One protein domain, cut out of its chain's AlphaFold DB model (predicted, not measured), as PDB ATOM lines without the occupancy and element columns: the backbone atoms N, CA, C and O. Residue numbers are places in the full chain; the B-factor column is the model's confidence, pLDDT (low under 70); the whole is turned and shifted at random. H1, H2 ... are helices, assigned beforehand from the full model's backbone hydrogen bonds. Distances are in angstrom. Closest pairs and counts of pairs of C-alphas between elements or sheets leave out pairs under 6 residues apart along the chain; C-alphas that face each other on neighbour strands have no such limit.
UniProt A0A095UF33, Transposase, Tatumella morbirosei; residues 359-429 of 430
ATOM      1  N   ARG A 359      84.433 -56.661  50.600       66.31
ATOM      2  CA  ARG A 359      83.428 -55.858  49.876       66.31
ATOM      3  C   ARG A 359      82.691 -54.882  50.788       66.31
ATOM      4  O   ARG A 359      82.429 -53.750  50.381       66.31
ATOM      5  N   LEU A 360      82.385 -55.290  52.020       70.50
ATOM      6  CA  LEU A 360      81.719 -54.411  52.981       70.50
ATOM      7  C   LEU A 360      82.661 -53.283  53.422       70.50
ATOM      8  O   LEU A 360      82.249 -52.131  53.425       70.50
ATOM      9  N   GLY A 361      83.934 -53.588  53.695       72.50
ATOM     10  CA  GLY A 361      84.934 -52.593  54.094       72.50
ATOM     11  C   GLY A 361      85.110 -51.481  53.056       72.50
ATOM     12  O   GLY A 361      85.017 -50.305  53.399       72.50
ATOM     13  N   GLN A 362      85.249 -51.838  51.774       74.81
ATOM     14  CA  GLN A 362      85.325 -50.858  50.679       74.81
ATOM     15  C   GLN A 362      84.042 -50.033  50.539       74.81
ATOM     16  O   GLN A 362      84.103 -48.828  50.313       74.81
ATOM     17  N   THR A 363      82.877 -50.662  50.708       79.38
ATOM     18  CA  THR A 363      81.588 -49.957  50.659       79.38
ATOM     19  C   THR A 363      81.451 -48.965  51.818       79.38
ATOM     20  O   THR A 363      80.985 -47.845  51.623       79.38
ATOM     21  N   LEU A 364      81.902 -49.330  53.020       78.88
ATOM     22  CA  LEU A 364      81.896 -48.443  54.184       78.88
ATOM     23  C   LEU A 364      82.912 -47.300  54.033       78.88
ATOM     24  O   LEU A 364      82.576 -46.162  54.349       78.88
ATOM     25  N   GLU A 365      84.119 -47.567  53.520       77.56
ATOM     26  CA  GLU A 365      85.112 -46.526  53.195       77.56
ATOM     27  C   GLU A 365      84.571 -45.547  52.137       77.56
ATOM     28  O   GLU A 365      84.685 -44.331  52.300       77.56
ATOM     29  N   PHE A 366      83.911 -46.059  51.095       81.69
ATOM     30  CA  PHE A 366      83.228 -45.248  50.091       81.69
ATOM     31  C   PHE A 366      82.169 -44.328  50.714       81.69
ATOM     32  O   PHE A 366      82.188 -43.114  50.496       81.69
ATOM     33  N   ILE A 367      81.259 -44.877  51.529       80.94
ATOM     34  CA  ILE A 367      80.210 -44.074  52.168       80.94
ATOM     35  C   ILE A 367      80.826 -43.045  53.128       80.94
ATOM     36  O   ILE A 367      80.341 -41.914  53.200       80.94
ATOM     37  N   GLN A 368      81.923 -43.379  53.813       80.94
ATOM     38  CA  GLN A 368      82.645 -42.447  54.680       80.94
ATOM     39  C   GLN A 368      83.208 -41.246  53.901       80.94
ATOM     40  O   GLN A 368      83.085 -40.108  54.359       80.94
ATOM     41  N   LEU A 369      83.782 -41.469  52.712       82.88
ATOM     42  CA  LEU A 369      84.274 -40.393  51.838       82.88
ATOM     43  C   LEU A 369      83.142 -39.451  51.412       82.88
ATOM     44  O   LEU A 369      83.269 -38.230  51.523       82.88
ATOM     45  N   VAL A 370      81.992 -40.006  51.030       82.38
ATOM     46  CA  VAL A 370      80.798 -39.213  50.696       82.38
ATOM     47  C   VAL A 370      80.294 -38.431  51.920       82.38
ATOM     48  O   VAL A 370      79.970 -37.245  51.817       82.38
ATOM     49  N   GLN A 371      80.283 -39.045  53.110       79.81
ATOM     50  CA  GLN A 371      79.886 -38.385  54.359       79.81
ATOM     51  C   GLN A 371      80.847 -37.265  54.793       79.81
ATOM     52  O   GLN A 371      80.405 -36.311  55.438       79.81
ATOM     53  N   ASN A 372      82.134 -37.326  54.436       81.06
ATOM     54  CA  ASN A 372      83.103 -36.268  54.751       81.06
ATOM     55  C   ASN A 372      82.792 -34.953  54.017       81.06
ATOM     56  O   ASN A 372      82.961 -33.869  54.595       81.06
ATOM     57  N   ASN A 373      82.259 -35.060  52.795       79.75
ATOM     58  CA  ASN A 373      81.812 -33.937  51.966       79.75
ATOM     59  C   ASN A 373      80.458 -33.366  52.417       79.75
ATOM     60  O   ASN A 373      80.069 -32.270  52.003       79.75
ATOM     61  N   ARG A 374      79.745 -34.075  53.302       78.56
ATOM     62  CA  ARG A 374      78.459 -33.653  53.851       78.56
ATOM     63  C   ARG A 374      78.613 -32.653  54.993       78.56
ATOM     64  O   ARG A 374      79.374 -32.852  55.946       78.56
ATOM     65  N   ASP A 375      77.807 -31.601  54.950       75.94
ATOM     66  CA  ASP A 375      77.579 -30.717  56.080       75.94
ATOM     67  C   ASP A 375      76.671 -31.400  57.112       75.94
ATOM     68  O   ASP A 375      75.458 -31.532  56.929       75.94
ATOM     69  N   ASN A 376      77.289 -31.830  58.213       72.00
ATOM     70  CA  ASN A 376      76.630 -32.468  59.351       72.00
ATOM     71  C   ASN A 376      76.249 -31.465  60.455       72.00
ATOM     72  O   ASN A 376      75.938 -31.874  61.574       72.00
ATOM     73  N   ASN A 377      76.286 -30.156  60.185       70.81
ATOM     74  CA  ASN A 377      75.814 -29.166  61.147       70.81
ATOM     75  C   ASN A 377      74.327 -29.404  61.466       70.81
ATOM     76  O   ASN A 377      73.495 -29.536  60.564       70.81
ATOM     77  N   ARG A 378      73.986 -29.452  62.758       72.31
ATOM     78  CA  ARG A 378      72.605 -29.555  63.268       72.31
ATOM     79  C   ARG A 378      71.809 -28.267  63.002       72.31
ATOM     80  O   ARG A 378      72.319 -27.342  62.365       72.31
ATOM     81  N   SER A 379      70.535 -28.213  63.402       70.25
ATOM     82  CA  SER A 379      69.748 -26.988  63.211       70.25
ATOM     83  C   SER A 379      70.321 -25.840  64.045       70.25
ATOM     84  O   SER A 379      70.650 -26.021  65.215       70.25
ATOM     85  N   GLN A 380      70.386 -24.644  63.455       70.56
ATOM     86  CA  GLN A 380      70.741 -23.408  64.167       70.56
ATOM     87  C   GLN A 380      69.588 -22.872  65.026       70.56
ATOM     88  O   GLN A 380      69.802 -22.005  65.867       70.56
ATOM     89  N   SER A 381      68.365 -23.364  64.795       69.75
ATOM     90  CA  SER A 381      67.164 -22.959  65.536       69.75
ATOM     91  C   SER A 381      67.025 -23.660  66.888       69.75
ATOM     92  O   SER A 381      66.266 -23.199  67.730       69.75
ATOM     93  N   ALA A 382      67.724 -24.781  67.078       75.81
ATOM     94  CA  ALA A 382      67.715 -25.544  68.317       75.81
ATOM     95  C   ALA A 382      68.880 -25.098  69.221       75.81
ATOM     96  O   ALA A 382      69.951 -24.743  68.710       75.81
ATOM     97  N   PRO A 383      68.702 -25.129  70.550       72.56
ATOM     98  CA  PRO A 383      69.707 -24.661  71.494       72.56
ATOM     99  C   PRO A 383      70.963 -25.532  71.423       72.56
ATOM    100  O   PRO A 383      70.900 -26.736  71.158       72.56
ATOM    101  N   SER A 384      72.126 -24.928  71.662       69.88
ATOM    102  CA  SER A 384      73.361 -25.683  71.866       69.88
ATOM    103  C   SER A 384      73.399 -26.257  73.281       69.88
ATOM    104  O   SER A 384      73.287 -25.501  74.247       69.88
ATOM    105  N   GLY A 385      73.570 -27.580  73.379       66.19
ATOM    106  CA  GLY A 385      73.940 -28.270  74.620       66.19
ATOM    107  C   GLY A 385      75.419 -28.070  74.971       66.19
ATOM    108  O   GLY A 385      76.061 -27.149  74.467       66.19
ATOM    109  N   ASN A 386      75.986 -28.977  75.770       57.09
ATOM    110  CA  ASN A 386      77.358 -28.896  76.311       57.09
ATOM    111  C   ASN A 386      78.495 -29.088  75.279       57.09
ATOM    112  O   ASN A 386      79.692 -29.054  75.612       57.09
ATOM    113  N   GLY A 387      78.127 -29.305  74.016       56.47
ATOM    114  CA  GLY A 387      79.030 -29.335  72.872       56.47
ATOM    115  C   GLY A 387      79.496 -27.939  72.424       56.47
ATOM    116  O   GLY A 387      79.053 -26.918  72.943       56.47
ATOM    117  N   PRO A 388      80.411 -27.863  71.442       53.81
ATOM    118  CA  PRO A 388      80.827 -26.588  70.863       53.81
ATOM    119  C   PRO A 388      79.633 -25.835  70.261       53.81
ATOM    120  O   PRO A 388      78.696 -26.459  69.758       53.81
ATOM    121  N   SER A 389      79.707 -24.497  70.259       57.53
ATOM    122  CA  SER A 389      78.662 -23.629  69.702       57.53
ATOM    123  C   SER A 389      78.166 -24.138  68.346       57.53
ATOM    124  O   SER A 389      78.951 -24.405  67.427       57.53
ATOM    125  N   ARG A 390      76.838 -24.270  68.232       61.97
ATOM    126  CA  ARG A 390      76.173 -24.715  67.001       61.97
ATOM    127  C   ARG A 390      76.318 -23.687  65.881       61.97
ATOM    128  O   ARG A 390      76.314 -24.092  64.721       61.97
ATOM    129  N   ARG A 391      76.532 -22.403  66.209       54.50
ATOM    130  CA  ARG A 391      76.756 -21.310  65.248       54.50
ATOM    131  C   ARG A 391      78.120 -21.447  64.576       54.50
ATOM    132  O   ARG A 391      79.086 -20.777  64.927       54.50
ATOM    133  N   LYS A 392      78.182 -22.321  63.578       59.88
ATOM    134  CA  LYS A 392      79.286 -22.417  62.627       59.88
ATOM    135  C   LYS A 392      78.772 -21.996  61.263       59.88
ATOM    136  O   LYS A 392      77.717 -22.452  60.828       59.88
ATOM    137  N   ASN A 393      79.539 -21.152  60.579       55.97
ATOM    138  CA  ASN A 393      79.336 -20.972  59.150       55.97
ATOM    139  C   ASN A 393      79.524 -22.337  58.485       55.97
ATOM    140  O   ASN A 393      80.474 -23.055  58.819       55.97
ATOM    141  N   ALA A 394      78.621 -22.700  57.573       56.06
ATOM    142  CA  ALA A 394      78.821 -23.877  56.744       56.06
ATOM    143  C   ALA A 394      80.210 -23.765  56.100       56.06
ATOM    144  O   ALA A 394      80.554 -22.725  55.527       56.06
ATOM    145  N   ALA A 395      81.044 -24.792  56.266       61.12
ATOM    146  CA  ALA A 395      82.345 -24.807  55.617       61.12
ATOM    147  C   ALA A 395      82.100 -24.695  54.108       61.12
ATOM    148  O   ALA A 395      81.333 -25.489  53.569       61.12
ATOM    149  N   LYS A 396      82.728 -23.722  53.431       61.25
ATOM    150  CA  LYS A 396      82.486 -23.437  52.000       61.25
ATOM    151  C   LYS A 396      82.657 -24.667  51.093       61.25
ATOM    152  O   LYS A 396      82.118 -24.693  49.998       61.25
ATOM    153  N   THR A 397      83.408 -25.667  51.552       71.38
ATOM    154  CA  THR A 397      83.705 -26.917  50.847       71.38
ATOM    155  C   THR A 397      82.684 -28.035  51.082       71.38
ATOM    156  O   THR A 397      82.703 -29.018  50.350       71.38
ATOM    157  N   LYS A 398      81.798 -27.922  52.082       77.94
ATOM    158  CA  LYS A 398      80.837 -28.974  52.450       77.94
ATOM    159  C   LYS A 398      79.446 -28.701  51.886       77.94
ATOM    160  O   LYS A 398      78.980 -27.564  51.868       77.94
ATOM    161  N   LYS A 399      78.760 -29.765  51.467       80.12
ATOM    162  CA  LYS A 399      77.431 -29.726  50.837       80.12
ATOM    163  C   LYS A 399      76.345 -30.233  51.785       80.12
ATOM    164  O   LYS A 399      76.566 -31.162  52.553       80.12
ATOM    165  N   SER A 400      75.135 -29.683  51.707       73.81
ATOM    166  CA  SER A 400      73.979 -30.243  52.425       73.81
ATOM    167  C   SER A 400      73.641 -31.660  51.931       73.81
ATOM    168  O   SER A 400      73.906 -31.983  50.773       73.81
ATOM    169  N   GLN A 401      72.976 -32.479  52.758       74.00
ATOM    170  CA  GLN A 401      72.529 -33.828  52.358       74.00
ATOM    171  C   GLN A 401      71.732 -33.827  51.043       74.00
ATOM    172  O   GLN A 401      71.880 -34.739  50.242       74.00
ATOM    173  N   ARG A 402      70.893 -32.809  50.810       75.25
ATOM    174  CA  ARG A 402      70.046 -32.712  49.608       75.25
ATOM    175  C   ARG A 402      70.808 -32.275  48.355       75.25
ATOM    176  O   ARG A 402      70.295 -32.436  47.259       75.25
ATOM    177  N   SER A 403      71.991 -31.689  48.520       80.25
ATOM    178  CA  SER A 403      72.830 -31.195  47.420       80.25
ATOM    179  C   SER A 403      73.953 -32.157  47.026       80.25
ATOM    180  O   SER A 403      74.692 -31.855  46.094       80.25
ATOM    181  N   LEU A 404      74.110 -33.278  47.741       80.69
ATOM    182  CA  LEU A 404      74.997 -34.360  47.317       80.69
ATOM    183  C   LEU A 404      74.399 -35.030  46.080       80.69
ATOM    184  O   LEU A 404      73.214 -35.366  46.070       80.69
ATOM    185  N   ASN A 405      75.208 -35.204  45.039       84.88
ATOM    186  CA  ASN A 405      74.757 -35.737  43.756       84.88
ATOM    187  C   ASN A 405      75.682 -36.848  43.224       84.88
ATOM    188  O   ASN A 405      76.650 -37.239  43.873       84.88
ATOM    189  N   GLY A 406      75.382 -37.365  42.027       82.50
ATOM    190  CA  GLY A 406      76.156 -38.446  41.405       82.50
ATOM    191  C   GLY A 406      77.641 -38.124  41.191       82.50
ATOM    192  O   GLY A 406      78.472 -39.022  41.292       82.50
ATOM    193  N   ASN A 407      78.005 -36.855  40.987       84.69
ATOM    194  CA  ASN A 407      79.408 -36.460  40.825       84.69
ATOM    195  C   ASN A 407      80.181 -36.570  42.144       84.69
ATOM    196  O   ASN A 407      81.350 -36.939  42.141       84.69
ATOM    197  N   ASP A 408      79.528 -36.293  43.278       84.69
ATOM    198  CA  ASP A 408      80.138 -36.474  44.598       84.69
ATOM    199  C   ASP A 408      80.418 -37.958  44.884       84.69
ATOM    200  O   ASP A 408      81.458 -38.294  45.449       84.69
ATOM    201  N   MET A 409      79.523 -38.845  44.431       84.19
ATOM    202  CA  MET A 409      79.717 -40.298  44.491       84.19
ATOM    203  C   MET A 409      80.878 -40.736  43.590       84.19
ATOM    204  O   MET A 409      81.737 -41.500  44.018       84.19
ATOM    205  N   LEU A 410      80.949 -40.220  42.361       83.62
ATOM    206  CA  LEU A 410      82.029 -40.554  41.432       83.62
ATOM    207  C   LEU A 410      83.398 -40.109  41.965       83.62
ATOM    208  O   LEU A 410      84.340 -40.892  41.955       83.62
ATOM    209  N   ASN A 411      83.493 -38.892  42.504       85.75
ATOM    210  CA  ASN A 411      84.730 -38.381  43.099       85.75
ATOM    211  C   ASN A 411      85.196 -39.240  44.283       85.75
ATOM    212  O   ASN A 411      86.382 -39.548  44.386       85.75
ATOM    213  N   ALA A 412      84.266 -39.671  45.143       84.94
ATOM    214  CA  ALA A 412      84.579 -40.567  46.252       84.94
ATOM    215  C   ALA A 412      85.049 -41.955  45.775       84.94
ATOM    216  O   ALA A 412      85.941 -42.531  46.392       84.94
ATOM    217  N   LEU A 413      84.507 -42.486  44.669       84.81
ATOM    218  CA  LEU A 413      84.994 -43.732  44.059       84.81
ATOM    219  C   LEU A 413      86.410 -43.577  43.493       84.81
ATOM    220  O   LEU A 413      87.252 -44.440  43.734       84.81
ATOM    221  N   THR A 414      86.689 -42.475  42.794       85.25
ATOM    222  CA  THR A 414      88.025 -42.178  42.254       85.25
ATOM    223  C   THR A 414      89.065 -42.076  43.373       85.25
ATOM    224  O   THR A 414      90.153 -42.638  43.264       85.25
ATOM    225  N   GLU A 415      88.717 -41.413  44.478       84.50
ATOM    226  CA  GLU A 415      89.581 -41.296  45.658       84.50
ATOM    227  C   GLU A 415      89.767 -42.636  46.391       84.50
ATOM    228  O   GLU A 415      90.853 -42.945  46.880       84.50
ATOM    229  N   LEU A 416      88.730 -43.474  46.458       84.31
ATOM    230  CA  LEU A 416      88.854 -44.821  47.014       84.31
ATOM    231  C   LEU A 416      89.797 -45.687  46.163       84.31
ATOM    232  O   LEU A 416      90.637 -46.417  46.699       84.31
ATOM    233  N   GLN A 417      89.681 -45.589  44.837       81.88
ATOM    234  CA  GLN A 417      90.507 -46.338  43.899       81.88
ATOM    235  C   GLN A 417      91.981 -45.926  44.005       81.88
ATOM    236  O   GLN A 417      92.832 -46.812  44.107       81.88
ATOM    237  N   SER A 418      92.290 -44.626  44.091       79.81
ATOM    238  CA  SER A 418      93.673 -44.145  44.257       79.81
ATOM    239  C   SER A 418      94.313 -44.623  45.569       79.81
ATOM    240  O   SER A 418      95.440 -45.127  45.573       79.81
ATOM    241  N   ARG A 419      93.566 -44.588  46.681       77.38
ATOM    242  CA  ARG A 419      94.025 -45.111  47.983       77.38
ATOM    243  C   ARG A 419      94.272 -46.621  47.954       77.38
ATOM    244  O   ARG A 419      95.188 -47.117  48.612       77.38
ATOM    245  N   SER A 420      93.468 -47.369  47.197       67.94
ATOM    246  CA  SER A 420      93.646 -48.818  47.041       67.94
ATOM    247  C   SER A 420      94.910 -49.169  46.247       67.94
ATOM    248  O   SER A 420      95.621 -50.103  46.623       67.94
ATOM    249  N   THR A 421      95.239 -48.384  45.213       64.31
ATOM    250  CA  THR A 421      96.459 -48.556  44.411       64.31
ATOM    251  C   THR A 421      97.725 -48.199  45.190       64.31
ATOM    252  O   THR A 421      98.717 -48.918  45.092       64.31
ATOM    253  N   GLU A 422      97.683 -47.169  46.041       60.69
ATOM    254  CA  GLU A 422      98.794 -46.819  46.941       60.69
ATOM    255  C   GLU A 422      99.053 -47.911  47.992       60.69
ATOM    256  O   GLU A 422     100.197 -48.322  48.192       60.69
ATOM    257  N   ARG A 423      97.994 -48.454  48.615       58.94
ATOM    258  CA  ARG A 423      98.103 -49.569  49.578       58.94
ATOM    259  C   ARG A 423      98.664 -50.848  48.943       58.94
ATOM    260  O   ARG A 423      99.381 -51.587  49.616       58.94
ATOM    261  N   PHE A 424      98.348 -51.121  47.675       54.16
ATOM    262  CA  PHE A 424      98.903 -52.262  46.936       54.16
ATOM    263  C   PHE A 424     100.378 -52.058  46.566       54.16
ATOM    264  O   PHE A 424     101.170 -52.982  46.724       54.16
ATOM    265  N   SER A 425     100.757 -50.844  46.153       50.69
ATOM    266  CA  SER A 425     102.150 -50.485  45.845       50.69
ATOM    267  C   SER A 425     103.059 -50.610  47.079       50.69
ATOM    268  O   SER A 425     104.124 -51.227  47.026       50.69
ATOM    269  N   PHE A 426     102.589 -50.152  48.245       44.91
ATOM    270  CA  PHE A 426     103.341 -50.238  49.504       44.91
ATOM    271  C   PHE A 426     103.540 -51.685  49.999       44.91
ATOM    272  O   PHE A 426     104.545 -51.991  50.632       44.91
ATOM    273  N   ARG A 427     102.611 -52.600  49.681       48.75
ATOM    274  CA  ARG A 427     102.698 -54.032  50.035       48.75
ATOM    275  C   ARG A 427     103.611 -54.858  49.124       48.75
ATOM    276  O   ARG A 427     103.938 -55.972  49.501       48.75
ATOM    277  N   MET A 428     103.987 -54.342  47.951       49.38
ATOM    278  CA  MET A 428     104.952 -54.981  47.039       49.38
ATOM    279  C   MET A 428     106.396 -54.497  47.241       49.38
ATOM    280  O   MET A 428     107.293 -54.991  46.566       49.38
ATOM    281  N   THR A 429     106.623 -53.529  48.138       46.66
ATOM    282  CA  THR A 429     107.951 -52.931  48.392       46.66
ATOM    283  C   THR A 429     108.557 -53.372  49.740       46.66
ATOM    284  O   THR A 429     109.569 -52.826  50.174       46.66
TER     285      THR A 429
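AT A GLANCE: This is residues 359 to 429 of the 430 residues of the protein "Transposase" of Tatumella morbirosei (UniProt A0A095UF33). What is the shape? The long helix H2 packs at a steep angle on the shorter H1, and the loop between them, residues 373 to 405, swings away and folds back. At the opposite end residues 421 to 429, of which 421 to 427 belong to H2, stick out. What is it made of? The 71 printed residues hold two named helices, H1 then H2, and no named strand: all helix. How compact? It is only just loose, close to extended, with a radius of gyration of the C-alphas of 16.4 A, and elongated, spanning 52 by 28 by 23 A.

IN THESE COORDINATES: Where is H2? It is residues 406 to 427, 32.0 A long, ending at C-alpha 427 (102.698, -54.032, 50.035). Where is H1? It is residues 359 to 372, 20.2 A long, beginning at C-alpha 359 (83.428, -55.858, 49.876).

HOW THE PARTS SIT: Do they touch? H2 touches H1 with residues 408 to 416 alone; the closest C-alphas, of Leu 369 and Ala 412, are 5.6 A apart. How do they run? Opposite ways, at a steep tilt of 56 degrees. Are the backbones whole? In H1 and H2 every O i to N i+4 pair is within hydrogen-bond range.

THE WHOLE: How large? The farthest C-alphas, of Ser 381 and Thr 429, are 53.4 A apart. Is it continuous? The printed part has no cut, and the link from H1 to H2 is long, 33 residues. Where is confidence low? The model's pLDDT is under 70 at residues 359, 381, 384 to 396 and 420 to 429.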